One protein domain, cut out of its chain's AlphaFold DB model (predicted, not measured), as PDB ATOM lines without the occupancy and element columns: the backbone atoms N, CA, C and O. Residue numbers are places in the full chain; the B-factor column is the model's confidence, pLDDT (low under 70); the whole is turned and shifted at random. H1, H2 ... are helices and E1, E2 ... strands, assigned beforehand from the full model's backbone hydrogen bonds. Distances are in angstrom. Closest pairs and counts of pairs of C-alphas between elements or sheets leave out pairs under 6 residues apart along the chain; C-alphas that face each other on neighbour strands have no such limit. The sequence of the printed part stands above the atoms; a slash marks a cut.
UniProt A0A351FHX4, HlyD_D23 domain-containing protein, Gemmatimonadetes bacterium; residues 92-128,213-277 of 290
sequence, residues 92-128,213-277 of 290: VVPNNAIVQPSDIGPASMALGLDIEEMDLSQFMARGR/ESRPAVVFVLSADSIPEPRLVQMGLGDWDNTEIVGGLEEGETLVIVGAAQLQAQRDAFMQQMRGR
ATOM      1  N   VAL A  92     236.931 233.892 182.493       91.56
ATOM      2  CA  VAL A  92     236.979 233.212 183.789       91.56
ATOM      3  C   VAL A  92     238.356 233.361 184.402       91.56
ATOM      4  O   VAL A  92     239.376 233.299 183.711       91.56
ATOM      5  N   VAL A  93     238.382 233.550 185.712       91.75
ATOM      6  CA  VAL A  93     239.613 233.584 186.494       91.75
ATOM      7  C   VAL A  93     239.529 232.544 187.606       91.75
ATOM      8  O   VAL A  93     238.453 232.358 188.178       91.75
ATOM      9  N   PRO A  94     240.640 231.877 187.956       91.81
ATOM     10  CA  PRO A  94     240.669 230.995 189.113       91.81
ATOM     11  C   PRO A  94     240.285 231.737 190.398       91.81
ATOM     12  O   PRO A  94     240.716 232.872 190.625       91.81
ATOM     13  N   ASN A  95     239.551 231.071 191.288       89.88
ATOM     14  CA  ASN A  95     239.065 231.664 192.540       89.88
ATOM     15  C   ASN A  95     240.198 232.189 193.444       89.88
ATOM     16  O   ASN A  95     240.009 233.139 194.200       89.88
ATOM     17  N   ASN A  96     241.402 231.618 193.344       89.19
ATOM     18  CA  ASN A  96     242.583 232.052 194.099       89.19
ATOM     19  C   ASN A  96     243.278 233.310 193.533       89.19
ATOM     20  O   ASN A  96     244.137 233.874 194.213       89.19
ATOM     21  N   ALA A  97     242.937 233.751 192.320       90.38
ATOM     22  CA  ALA A  97     243.440 234.995 191.734       90.38
ATOM     23  C   ALA A  97     242.664 236.226 192.238       90.38
ATOM     24  O   ALA A  97     243.138 237.359 192.127       90.38
ATOM     25  N   ILE A  98     241.472 236.002 192.793       90.75
ATOM     26  CA  ILE A  98     240.595 237.044 193.309       90.75
ATOM     27  C   ILE A  98     241.018 237.413 194.729       90.75
ATOM     28  O   ILE A  98     241.072 236.582 195.635       90.75
ATOM     29  N   VAL A  99     241.257 238.702 194.939       88.81
ATOM     30  CA  VAL A  99     241.611 239.288 196.226       88.81
ATOM     31  C   VAL A  99     240.460 240.159 196.716       88.81
ATOM     32  O   VAL A  99     239.949 241.039 196.015       88.81
ATOM     33  N   GLN A 100     240.038 239.919 197.957       85.19
ATOM     34  CA  GLN A 100     239.009 240.736 198.589       85.19
ATOM     35  C   GLN A 100     239.541 242.150 198.854       85.19
ATOM     36  O   GLN A 100     240.716 242.306 199.197       85.19
ATOM     37  N   PRO A 101     238.691 243.192 198.811       82.25
ATOM     38  CA  PRO A 101     239.129 244.558 199.082       82.25
ATOM     39  C   PRO A 101     239.849 244.755 200.429       82.25
ATOM     40  O   PRO A 101     240.700 245.631 200.555       82.25
ATOM     41  N   SER A 102     239.535 243.936 201.437       80.94
ATOM     42  CA  SER A 102     240.208 243.928 202.744       80.94
ATOM     43  C   SER A 102     241.621 243.343 202.723       80.94
ATOM     44  O   SER A 102     242.423 243.674 203.593       80.94
ATOM     45  N   ASP A 103     241.919 242.476 201.758       83.88
ATOM     46  CA  ASP A 103     243.165 241.714 201.673       83.88
ATOM     47  C   ASP A 103     244.157 242.299 200.660       83.88
ATOM     48  O   ASP A 103     245.260 241.778 200.529       83.88
ATOM     49  N   ILE A 104     243.823 243.417 200.004       84.38
ATOM     50  CA  ILE A 104     244.715 244.083 199.043       84.38
ATOM     51  C   ILE A 104     246.049 244.445 199.695       84.38
ATOM     52  O   ILE A 104     247.087 244.141 199.133       84.38
ATOM     53  N   GLY A 105     246.042 245.043 200.893       83.88
ATOM     54  CA  GLY A 105     247.279 245.396 201.603       83.88
ATOM     55  C   GLY A 105     248.176 244.175 201.864       83.88
ATOM     56  O   GLY A 105     249.313 244.141 201.392       83.88
ATOM     57  N   PRO A 106     247.678 243.138 202.562       84.75
ATOM     58  CA  PRO A 106     248.395 241.872 202.720       84.75
ATOM     59  C   PRO A 106     248.880 241.250 201.401       84.75
ATOM     60  O   PRO A 106     250.019 240.788 201.332       84.75
ATOM     61  N   ALA A 107     248.055 241.267 200.351       84.94
ATOM     62  CA  ALA A 107     248.404 240.741 199.034       84.94
ATOM     63  C   ALA A 107     249.522 241.554 198.366       84.94
ATOM     64  O   ALA A 107     250.475 240.976 197.853       84.94
ATOM     65  N   SER A 108     249.474 242.882 198.453       85.56
ATOM     66  CA  SER A 108     250.527 243.773 197.969       85.56
ATOM     67  C   SER A 108     251.870 243.483 198.645       85.56
ATOM     68  O   SER A 108     252.869 243.330 197.951       85.56
ATOM     69  N   MET A 109     251.902 243.299 199.972       83.88
ATOM     70  CA  MET A 109     253.139 242.912 200.674       83.88
ATOM     71  C   MET A 109     253.628 241.522 200.275       83.88
ATOM     72  O   MET A 109     254.833 241.300 200.170       83.88
ATOM     73  N   ALA A 110     252.711 240.577 200.048       84.44
ATOM     74  CA  ALA A 110     253.064 239.249 199.557       84.44
ATOM     75  C   ALA A 110     253.748 239.318 198.183       84.44
ATOM     76  O   ALA A 110     254.694 238.572 197.937       84.44
ATOM     77  N   LEU A 111     253.299 240.235 197.329       84.56
ATOM     78  CA  LEU A 111     253.845 240.477 195.996       84.56
ATOM     79  C   LEU A 111     255.074 241.399 195.987       84.56
ATOM     80  O   LEU A 111     255.630 241.649 194.922       84.56
ATOM     81  N   GLY A 112     255.522 241.880 197.153       81.62
ATOM     82  CA  GLY A 112     256.666 242.789 197.262       81.62
ATOM     83  C   GLY A 112     256.388 244.197 196.733       81.62
ATOM     84  O   GLY A 112     257.324 244.893 196.356       81.62
ATOM     85  N   LEU A 113     255.118 244.602 196.682       83.50
ATOM     86  CA  LEU A 113     254.694 245.924 196.239       83.50
ATOM     87  C   LEU A 113     254.660 246.913 197.412       83.50
ATOM     88  O   LEU A 113     254.161 246.592 198.498       83.50
ATOM     89  N   ASP A 114     255.103 248.144 197.169       76.12
ATOM     90  CA  ASP A 114     255.111 249.208 198.172       76.12
ATOM     91  C   ASP A 114     253.714 249.823 198.361       76.12
ATOM     92  O   ASP A 114     253.226 250.621 197.563       76.12
ATOM     93  N   ILE A 115     253.054 249.455 199.467       70.12
ATOM     94  CA  ILE A 115     251.716 249.946 199.861       70.12
ATOM     95  C   ILE A 115     251.655 251.479 199.919       70.12
ATOM     96  O   ILE A 115     250.610 252.055 199.633       70.12
ATOM     97  N   GLU A 116     252.745 252.134 200.326       69.06
ATOM     98  CA  GLU A 116     252.774 253.586 200.547       69.06
ATOM     99  C   GLU A 116     252.765 254.392 199.238       69.06
ATOM    100  O   GLU A 116     252.329 255.543 199.248       69.06
ATOM    101  N   GLU A 117     253.180 253.789 198.120       68.25
ATOM    102  CA  GLU A 117     253.148 254.415 196.791       68.25
ATOM    103  C   GLU A 117     251.860 254.100 196.014       68.25
ATOM    104  O   GLU A 117     251.501 254.821 195.082       68.25
ATOM    105  N   MET A 118     251.123 253.058 196.410       69.25
ATOM    106  CA  MET A 118     249.854 252.698 195.779       69.25
ATOM    107  C   MET A 118     248.693 253.553 196.288       69.25
ATOM    108  O   MET A 118     248.408 253.621 197.486       69.25
ATOM    109  N   ASP A 119     247.916 254.111 195.356       70.00
ATOM    110  CA  ASP A 119     246.632 254.724 195.685       70.00
ATOM    111  C   ASP A 119     245.565 253.650 195.952       70.00
ATOM    112  O   ASP A 119     244.755 253.264 195.105       70.00
ATOM    113  N   LEU A 120     245.561 253.156 197.188       70.12
ATOM    114  CA  LEU A 120     244.584 252.184 197.668       70.12
ATOM    115  C   LEU A 120     243.227 252.824 198.021       70.12
ATOM    116  O   LEU A 120     242.285 252.116 198.404       70.12
ATOM    117  N   SER A 121     243.092 254.152 197.909       70.31
ATOM    118  CA  SER A 121     241.885 254.877 198.323       70.31
ATOM    119  C   SER A 121     240.655 254.463 197.510       70.31
ATOM    120  O   SER A 121     239.581 254.259 198.085       70.31
ATOM    121  N   GLN A 122     240.831 254.216 196.207       69.62
ATOM    122  CA  GLN A 122     239.770 253.770 195.299       69.62
ATOM    123  C   GLN A 122     239.195 252.391 195.663       69.62
ATOM    124  O   GLN A 122     238.012 252.125 195.432       69.62
ATOM    125  N   PHE A 123     239.997 251.533 196.296       70.00
ATOM    126  CA  PHE A 123     239.581 250.197 196.716       70.00
ATOM    127  C   PHE A 123     238.974 250.200 198.127       70.00
ATOM    128  O   PHE A 123     237.942 249.569 198.377       70.00
ATOM    129  N   MET A 124     239.558 250.977 199.045       65.44
ATOM    130  CA  MET A 124     239.066 251.118 200.420       65.44
ATOM    131  C   MET A 124     237.731 251.877 200.506       65.44
ATOM    132  O   MET A 124     236.908 251.583 201.376       65.44
ATOM    133  N   ALA A 125     237.483 252.827 199.598       61.38
ATOM    134  CA  ALA A 125     236.233 253.587 199.551       61.38
ATOM    135  C   ALA A 125     235.013 252.706 199.222       61.38
ATOM    136  O   ALA A 125     233.931 252.936 199.763       61.38
ATOM    137  N   ARG A 126     235.184 251.664 198.395       54.12
ATOM    138  CA  ARG A 126     234.107 250.723 198.035       54.12
ATOM    139  C   ARG A 126     233.904 249.614 199.074       54.12
ATOM    140  O   ARG A 126     232.763 249.236 199.321       54.12
ATOM    141  N   GLY A 127     234.958 249.172 199.767       45.88
ATOM    142  CA  GLY A 127     234.852 248.191 200.861       45.88
ATOM    143  C   GLY A 127     234.101 248.700 202.104       45.88
ATOM    144  O   GLY A 127     233.475 247.921 202.821       45.88
ATOM    145  N   ARG A 128     234.083 250.021 202.338       47.03
ATOM    146  CA  ARG A 128     233.306 250.646 203.427       47.03
ATOM    147  C   ARG A 128     231.792 250.677 203.185       47.03
ATOM    148  O   ARG A 128     231.045 250.861 204.143       47.03
ATOM    149  N   GLU A 213     223.767 240.264 189.214       68.38
ATOM    150  CA  GLU A 213     224.311 240.937 190.395       68.38
ATOM    151  C   GLU A 213     225.843 240.837 190.389       68.38
ATOM    152  O   GLU A 213     226.439 239.859 190.832       68.38
ATOM    153  N   SER A 214     226.499 241.857 189.834       78.25
ATOM    154  CA  SER A 214     227.953 241.902 189.750       78.25
ATOM    155  C   SER A 214     228.557 242.325 191.089       78.25
ATOM    156  O   SER A 214     228.201 243.380 191.630       78.25
ATOM    157  N   ARG A 215     229.525 241.564 191.599       84.44
ATOM    158  CA  ARG A 215     230.212 241.866 192.864       84.44
ATOM    159  C   ARG A 215     231.595 242.462 192.592       84.44
ATOM    160  O   ARG A 215     232.351 241.891 191.807       84.44
ATOM    161  N   PRO A 216     231.972 243.593 193.214       86.19
ATOM    162  CA  PRO A 216     233.293 244.174 193.006       86.19
ATOM    163  C   PRO A 216     234.375 243.339 193.699       86.19
ATOM    164  O   PRO A 216     234.236 242.984 194.871       86.19
ATOM    165  N   ALA A 217     235.486 243.102 193.008       88.12
ATOM    166  CA  ALA A 217     236.681 242.486 193.576       88.12
ATOM    167  C   ALA A 217     237.962 243.089 192.999       88.12
ATOM    168  O   ALA A 217     237.918 244.021 192.191       88.12
ATOM    169  N   VAL A 218     239.105 242.588 193.461       90.25
ATOM    170  CA  VAL A 218     240.424 243.018 193.005       90.25
ATOM    171  C   VAL A 218     241.201 241.824 192.495       90.25
ATOM    172  O   VAL A 218     241.190 240.766 193.111       90.25
ATOM    173  N   VAL A 219     241.907 242.010 191.392       91.56
ATOM    174  CA  VAL A 219     242.903 241.059 190.890       91.56
ATOM    175  C   VAL A 219     244.217 241.795 190.670       91.56
ATOM    176  O   VAL A 219     244.223 243.013 190.488       91.56
ATOM    177  N   PHE A 220     245.329 241.068 190.693       90.62
ATOM    178  CA  PHE A 220     246.639 241.622 190.366       90.62
ATOM    179  C   PHE A 220     247.011 241.213 188.943       90.62
ATOM    180  O   PHE A 220     247.216 240.029 188.676       90.62
ATOM    181  N   VAL A 221     247.076 242.186 188.038       91.12
ATOM    182  CA  VAL A 221     247.448 241.974 186.634       91.12
ATOM    183  C   VAL A 221     248.944 242.223 186.486       91.12
ATOM    184  O   VAL A 221     249.461 243.221 186.980       91.12
ATOM    185  N   LEU A 222     249.654 241.314 185.826       89.19
ATOM    186  CA  LEU A 222     251.070 241.473 185.531       89.19
ATOM    187  C   LEU A 222     251.240 242.463 184.372       89.19
ATOM    188  O   LEU A 222     250.883 242.159 183.233       89.19
ATOM    189  N   SER A 223     251.787 243.639 184.672       83.62
ATOM    190  CA  SER A 223     252.112 244.658 183.671       83.62
ATOM    191  C   SER A 223     253.304 244.232 182.799       83.62
ATOM    192  O   SER A 223     254.050 243.309 183.143       83.62
ATOM    193  N   ALA A 224     253.523 244.924 181.675       79.69
ATOM    194  CA  ALA A 224     254.633 244.658 180.751       79.69
ATOM    195  C   ALA A 224     256.011 244.739 181.437       79.69
ATOM    196  O   ALA A 224     256.935 244.009 181.075       79.69
ATOM    197  N   ASP A 225     256.120 245.561 182.482       80.31
ATOM    198  CA  ASP A 225     257.328 245.729 183.293       80.31
ATOM    199  C   ASP A 225     257.516 244.615 184.345       80.31
ATOM    200  O   ASP A 225     258.401 244.696 185.193       80.31
ATOM    201  N   SER A 226     256.704 243.549 184.293       82.12
ATOM    202  CA  SER A 226     256.686 242.432 185.254       82.12
ATOM    203  C   SER A 226     256.356 242.839 186.697       82.12
ATOM    204  O   SER A 226     256.658 242.105 187.639       82.12
ATOM    205  N   ILE A 227     255.708 243.991 186.873       84.12
ATOM    206  CA  ILE A 227     255.217 244.477 188.163       84.12
ATOM    207  C   ILE A 227     253.711 244.179 188.241       84.12
ATOM    208  O   ILE A 227     252.974 244.551 187.325       84.12
ATOM    209  N   PRO A 228     253.233 243.481 189.287       87.94
ATOM    210  CA  PRO A 228     251.805 243.268 189.490       87.94
ATOM    211  C   PRO A 228     251.089 244.568 189.879       87.94
ATOM    212  O   PRO A 228     251.486 245.240 190.830       87.94
ATOM    213  N   GLU A 229     249.989 244.884 189.207       87.81
ATOM    214  CA  GLU A 229     249.170 246.066 189.478       87.81
ATOM    215  C   GLU A 229     247.754 245.656 189.917       87.81
ATOM    216  O   GLU A 229     247.117 244.830 189.251       87.81
ATOM    217  N   PRO A 230     247.225 246.203 191.030       88.75
ATOM    218  CA  PRO A 230     245.870 245.900 191.465       88.75
ATOM    219  C   PRO A 230     244.849 246.547 190.525       88.75
ATOM    220  O   PRO A 230     244.898 247.749 190.255       88.75
ATOM    221  N   ARG A 231     243.858 245.771 190.088       89.19
ATOM    222  CA  ARG A 231     242.765 246.239 189.235       89.19
ATOM    223  C   ARG A 231     241.407 245.864 189.810       89.19
ATOM    224  O   ARG A 231     241.204 244.743 190.267       89.19
ATOM    225  N   LEU A 232     240.479 246.822 189.791       88.81
ATOM    226  CA  LEU A 232     239.079 246.594 190.152       88.81
ATOM    227  C   LEU A 232     238.377 245.829 189.035       88.81
ATOM    228  O   LEU A 232     238.348 246.294 187.896       88.81
ATOM    229  N   VAL A 233     237.750 244.717 189.395       91.00
ATOM    230  CA  VAL A 233     236.981 243.875 188.480       91.00
ATOM    231  C   VAL A 233     235.565 243.671 188.999       91.00
ATOM    232  O   VAL A 233     235.293 243.802 190.198       91.00
ATOM    233  N   GLN A 234     234.653 243.379 188.084       89.38
ATOM    234  CA  GLN A 234     233.282 242.992 188.381       89.38
ATOM    235  C   GLN A 234     233.150 241.489 188.177       89.38
ATOM    236  O   GLN A 234     233.308 241.001 187.061       89.38
ATOM    237  N   MET A 235     232.875 240.773 189.259       90.31
ATOM    238  CA  MET A 235     232.667 239.331 189.243       90.31
ATOM    239  C   MET A 235     231.200 239.005 188.992       90.31
ATOM    240  O   MET A 235     230.325 239.665 189.561       90.31
ATOM    241  N   GLY A 236     230.957 237.980 188.187       87.56
ATOM    242  CA  GLY A 236     229.651 237.386 187.931       87.56
ATOM    243  C   GLY A 236     229.499 236.050 188.653       87.56
ATOM    244  O   GLY A 236     229.749 235.948 189.864       87.56
ATOM    245  N   LEU A 237     229.078 235.039 187.896       87.25
ATOM    246  CA  LEU A 237     228.881 233.677 188.379       87.25
ATOM    247  C   LEU A 237     230.205 233.063 188.835       87.25
ATOM    248  O   LEU A 237     231.234 233.209 188.182       87.25
ATOM    249  N   GLY A 238     230.172 232.376 189.971       86.12
ATOM    250  CA  GLY A 238     231.297 231.593 190.463       86.12
ATOM    251  C   GLY A 238     230.907 230.130 190.542       86.12
ATOM    252  O   GLY A 238     229.828 229.812 191.038       86.12
ATOM    253  N   ASP A 239     231.790 229.261 190.075       84.81
ATOM    254  CA  ASP A 239     231.780 227.842 190.395       84.81
ATOM    255  C   ASP A 239     232.841 227.541 191.479       84.81
ATOM    256  O   ASP A 239     233.418 228.445 192.100       84.81
ATOM    257  N   TRP A 240     233.069 226.259 191.762       79.69
ATOM    258  CA  TRP A 240     234.013 225.809 192.789       79.69
ATOM    259  C   TRP A 240     235.467 226.220 192.514       79.69
ATOM    260  O   TRP A 240     236.218 226.490 193.458       79.69
ATOM    261  N   ASP A 241     235.852 226.330 191.246       86.19
ATOM    262  CA  ASP A 241     237.235 226.524 190.811       86.19
ATOM    263  C   ASP A 241     237.474 227.912 190.198       86.19
ATOM    264  O   ASP A 241     238.549 228.499 190.379       86.19
ATOM    265  N   ASN A 242     236.475 228.460 189.510       91.12
ATOM    266  CA  ASN A 242     236.557 229.651 188.682       91.12
ATOM    267  C   ASN A 242     235.416 230.628 188.956       91.12
ATOM    268  O   ASN A 242     234.301 230.267 189.318       91.12
ATOM    269  N   THR A 243     235.693 231.897 188.691       90.44
ATOM    270  CA  THR A 243     234.712 232.973 188.735       90.44
ATOM    271  C   THR A 243     234.742 233.753 187.429       90.44
ATOM    272  O   THR A 243     235.802 234.101 186.906       90.44
ATOM    273  N   GLU A 244     233.560 234.043 186.909       90.88
ATOM    274  CA  GLU A 244     233.319 234.914 185.769       90.88
ATOM    275  C   GLU A 244     233.703 236.360 186.099       90.88
ATOM    276  O   GLU A 244     233.321 236.902 187.140       90.88
ATOM    277  N   ILE A 245     234.392 237.019 185.174       91.81
ATOM    278  CA  ILE A 245     234.661 238.452 185.198       91.81
ATOM    279  C   ILE A 245     233.843 239.119 184.093       91.81
ATOM    280  O   ILE A 245     234.117 238.968 182.907       91.81
ATOM    281  N   VAL A 246     232.843 239.891 184.514       89.19
ATOM    282  CA  VAL A 246     231.911 240.621 183.641       89.19
ATOM    283  C   VAL A 246     232.508 241.962 183.195       89.19
ATOM    284  O   VAL A 246     232.095 242.539 182.195       89.19
ATOM    285  N   GLY A 247     233.512 242.471 183.915       87.56
ATOM    286  CA  GLY A 247     234.193 243.701 183.525       87.56
ATOM    287  C   GLY A 247     235.479 243.975 184.292       87.56
ATOM    288  O   GLY A 247     235.659 243.538 185.429       87.56
ATOM    289  N   GLY A 248     236.362 244.756 183.671       85.38
ATOM    290  CA  GLY A 248     237.641 245.181 184.247       85.38
ATOM    291  C   GLY A 248     238.848 244.328 183.850       85.38
ATOM    292  O   GLY A 248     239.948 244.648 184.289       85.38
ATOM    293  N   LEU A 249     238.673 243.295 183.022       90.12
ATOM    294  CA  LEU A 249     239.763 242.510 182.431       90.12
ATOM    295  C   LEU A 249     239.548 242.305 180.937       90.12
ATOM    296  O   LEU A 249     238.411 242.321 180.462       90.12
ATOM    297  N   GLU A 250     240.653 242.072 180.238       88.94
ATOM    298  CA  GLU A 250     240.678 241.693 178.828       88.94
ATOM    299  C   GLU A 250     241.258 240.282 178.651       88.94
ATOM    300  O   GLU A 250     242.025 239.778 179.475       88.94
ATOM    301  N   GLU A 251     240.876 239.619 177.560       87.19
ATOM    302  CA  GLU A 251     241.407 238.300 177.232       87.19
ATOM    303  C   GLU A 251     242.915 238.379 176.934       87.19
ATOM    304  O   GLU A 251     243.379 239.246 176.194       87.19
ATOM    305  N   GLY A 252     243.690 237.451 177.502       86.19
ATOM    306  CA  GLY A 252     245.146 237.384 177.329       86.19
ATOM    307  C   GLY A 252     245.956 238.111 178.406       86.19
ATOM    308  O   GLY A 252     247.182 237.983 178.428       86.19
ATOM    309  N   GLU A 253     245.308 238.818 179.334       88.88
ATOM    310  CA  GLU A 253     245.989 239.391 180.493       88.88
ATOM    311  C   GLU A 253     246.492 238.300 181.448       88.88
ATOM    312  O   GLU A 253     245.820 237.305 181.721       88.88
ATOM    313  N   THR A 254     247.706 238.481 181.971       89.56
ATOM    314  CA  THR A 254     248.303 237.537 182.921       89.56
ATOM    315  C   THR A 254     248.008 237.985 184.343       89.56
ATOM    316  O   THR A 254     248.353 239.100 184.727       89.56
ATOM    317  N   LEU A 255     247.398 237.110 185.141       91.19
ATOM    318  CA  LEU A 255     247.115 237.375 186.551       91.19
ATOM    319  C   LEU A 255     248.178 236.765 187.456       91.19
ATOM    320  O   LEU A 255     248.711 235.687 187.189       91.19
ATOM    321  N   VAL A 256     248.445 237.442 188.567       89.19
ATOM    322  CA  VAL A 256     249.341 236.957 189.611       89.19
ATOM    323  C   VAL A 256     248.515 236.405 190.763       89.19
ATOM    324  O   VAL A 256     247.706 237.108 191.366       89.19
ATOM    325  N   ILE A 257     248.737 235.133 191.080       87.81
ATOM    326  CA  ILE A 257     248.051 234.440 192.170       87.81
ATOM    327  C   ILE A 257     248.877 234.588 193.443       87.81
ATOM    328  O   ILE A 257     250.044 234.191 193.492       87.81
ATOM    329  N   VAL A 258     248.256 235.108 194.500       80.69
ATOM    330  CA  VAL A 258     248.861 235.132 195.832       80.69
ATOM    331  C   VAL A 258     248.474 233.853 196.564       80.69
ATOM    332  O   VAL A 258     247.301 233.599 196.823       80.69
ATOM    333  N   GLY A 259     249.461 233.030 196.924       81.19
ATOM    334  CA  GLY A 259     249.203 231.799 197.669       81.19
ATOM    335  C   GLY A 259     248.542 232.080 199.024       81.19
ATOM    336  O   GLY A 259     249.006 232.935 199.780       81.19
ATOM    337  N   ALA A 260     247.498 231.322 199.372       78.06
ATOM    338  CA  ALA A 260     246.711 231.537 200.592       78.06
ATOM    339  C   ALA A 260     247.562 231.565 201.879       78.06
ATOM    340  O   ALA A 260     247.329 232.393 202.756       78.06
ATOM    341  N   ALA A 261     248.593 230.716 201.973       76.25
ATOM    342  CA  ALA A 261     249.510 230.694 203.115       76.25
ATOM    343  C   ALA A 261     250.343 231.984 203.233       76.25
ATOM    344  O   ALA A 261     250.553 232.501 204.331       76.25
ATOM    345  N   GLN A 262     250.790 232.526 202.098       79.00
ATOM    346  CA  GLN A 262     251.549 233.773 202.054       79.00
ATOM    347  C   GLN A 262     250.648 234.964 202.392       79.00
ATOM    348  O   GLN A 262     251.050 235.836 203.160       79.00
ATOM    349  N   LEU A 263     249.405 234.958 201.901       81.62
ATOM    350  CA  LEU A 263     248.415 235.978 202.227       81.62
ATOM    351  C   LEU A 263     248.068 235.980 203.724       81.62
ATOM    352  O   LEU A 263     248.040 237.043 204.340       81.62
ATOM    353  N   GLN A 264     247.860 234.805 204.330       81.56
ATOM    354  CA  GLN A 264     247.589 234.672 205.767       81.56
ATOM    355  C   GLN A 264     248.750 235.195 206.621       81.56
ATOM    356  O   GLN A 264     248.526 236.011 207.516       81.56
ATOM    357  N   ALA A 265     249.990 234.805 206.303       79.81
ATOM    358  CA  ALA A 265     251.176 235.287 207.011       79.81
ATOM    359  C   ALA A 265     251.317 236.820 206.932       79.81
ATOM    360  O   ALA A 265     251.611 237.479 207.932       79.81
ATOM    361  N   GLN A 266     251.052 237.398 205.757       84.38
ATOM    362  CA  GLN A 266     251.097 238.847 205.556       84.38
ATOM    363  C   GLN A 266     249.921 239.575 206.217       84.38
ATOM    364  O   GLN A 266     250.082 240.704 206.677       84.38
ATOM    365  N   ARG A 267     248.748 238.942 206.328       82.38
ATOM    366  CA  ARG A 267     247.578 239.506 207.017       82.38
ATOM    367  C   ARG A 267     247.837 239.674 208.510       82.38
ATOM    368  O   ARG A 267     247.499 240.720 209.066       82.38
ATOM    369  N   ASP A 268     248.494 238.705 209.144       81.44
ATOM    370  CA  ASP A 268     248.891 238.809 210.552       81.44
ATOM    371  C   ASP A 268     249.913 239.929 210.775       81.44
ATOM    372  O   ASP A 268     249.756 240.737 211.698       81.44
ATOM    373  N   ALA A 269     250.920 240.029 209.900       79.94
ATOM    374  CA  ALA A 269     251.913 241.101 209.938       79.94
ATOM    375  C   ALA A 269     251.268 242.486 209.732       79.94
ATOM    376  O   ALA A 269     251.501 243.409 210.521       79.94
ATOM    377  N   PHE A 270     250.375 242.608 208.744       78.25
ATOM    378  CA  PHE A 270     249.619 243.828 208.460       78.25
ATOM    379  C   PHE A 270     248.805 244.285 209.674       78.25
ATOM    380  O   PHE A 270     248.850 245.451 210.076       78.25
ATOM    381  N   MET A 271     248.081 243.354 210.301       78.44
ATOM    382  CA  MET A 271     247.242 243.642 211.462       78.44
ATOM    383  C   MET A 271     248.069 244.073 212.678       78.44
ATOM    384  O   MET A 271     247.633 244.953 213.426       78.44
ATOM    385  N   GLN A 272     249.263 243.510 212.881       79.88
ATOM    386  CA  GLN A 272     250.177 243.938 213.946       79.88
ATOM    387  C   GLN A 272     250.686 245.368 213.721       79.88
ATOM    388  O   GLN A 272     250.660 246.183 214.649       79.88
ATOM    389  N   GLN A 273     251.063 245.706 212.487       74.56
ATOM    390  CA  GLN A 273     251.520 247.049 212.126       74.56
ATOM    391  C   GLN A 273     250.400 248.094 212.253       74.56
ATOM    392  O   GLN A 273     250.615 249.179 212.796       74.56
ATOM    393  N   MET A 274     249.182 247.745 211.833       72.06
ATOM    394  CA  MET A 274     247.986 248.582 211.991       72.06
ATOM    395  C   MET A 274     247.636 248.818 213.468       72.06
ATOM    396  O   MET A 274     247.330 249.947 213.855       72.06
ATOM    397  N   ARG A 275     247.743 247.793 214.328       73.88
ATOM    398  CA  ARG A 275     247.545 247.947 215.784       73.88
ATOM    399  C   ARG A 275     248.580 248.887 216.406       73.88
ATOM    400  O   ARG A 275     248.203 249.726 217.221       73.88
ATOM    401  N   GLY A 276     249.844 248.806 215.983       64.75
ATOM    402  CA  GLY A 276     250.921 249.693 216.445       64.75
ATOM    403  C   GLY A 276     250.777 251.162 216.019       64.75
ATOM    404  O   GLY A 276     251.336 252.038 216.672       64.75
ATOM    405  N   ARG A 277     249.994 251.450 214.967       58.62
ATOM    406  CA  ARG A 277     249.715 252.806 214.451       58.62
ATOM    407  C   ARG A 277     248.474 253.476 215.069       58.62
ATOM    408  O   ARG A 277     248.122 254.581 214.662       58.62
TER     409      ARG A 277
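What this domain is: This is residues 92 to 128 and 213 to 277 of the 290 residues of the protein "HlyD_D23 domain-containing protein" of Gemmatimonadetes bacterium (UniProt A0A351FHX4). A four-stranded antiparallel sheet, strongly twisted and curled like part of a barrel, makes one end of the domain, and three helices make the other. The short helices H1 and H2 lie by the E2 and E3 part of the sheet; the longer H3 packs on H1 and reaches away from the sheet, and residues 272 to 277 stick out free. The 102 printed residues include, along the chain, E1, H1, H2, E2, E3, E4 and H3; the sheet's order is E1, E4, E3, E2, and the class is mixed, helices and strands. The whole is compact, with a radius of gyration of the C-alphas of 13.5 A and spans of 40 by 32 by 26 A.

Where its parts are: In the sheet, E3 is residues 228 to 238, 23.6 A long, and bends by 71 degrees at residue 234. E2 is residues 215 to 222, 22.1 A, E4 residues 242 to 247, 15.2 A, and E1 residues 92 to 94, beginning at C-alpha 92 (236.979, 233.212, 183.789). H1 is residues 104 to 110 and H2 residues 121 to 127. H3, residues 260 to 276, is 24.5 A long and ends at C-alpha 276 (250.921, 249.693, 216.445).

How they stand to each other: E2, E3 and E4 form a meander, each strand the antiparallel neighbour of the one before, with hairpins E2 and E3, and E3 and E4. N 217 and O 233 are 2.9 A apart, and N 236 and O 244 are 2.8 A apart, within hydrogen-bond range. The edge strand E1 is antiparallel to E4, with N 93 and O 243 at 2.9 A. Residues 98 to 99 pair antiparallel with residues 218 to 219 of E2. H2 is on the sheet, its closest C-alphas to E3 being those of Phe 123 and Leu 232, 7.5 A. It lies over E3 and only just over E2, on which 3 of its 7 C-alphas fall. H1 only grazes the sheet, with its residues 104 to 108. H1 and H3 touch, closest at the C-alphas of Pro 106 and Gln 266, 4.9 A, opposite ways at a steep tilt of 69 degrees, only just short of about perpendicular. H3 is not on the sheet. In H1 and H3 every O i to N i+4 pair is within hydrogen-bond range; in H2, 2 of 3 are.

The domain as a whole: The C-alphas of Glu 251 and Gly 276, the two farthest apart, are 41.9 A apart. Residues 129 to 212 are not printed, and C-alphas 128 and 213 are 18.6 A apart across the cut. The link from E4 to H3, residues 248 to 259, is long. The mean pLDDT of the printed part is 81.8; residues 116 to 118, 122, 124 to 128, 213 and 276 to 277 are under 70.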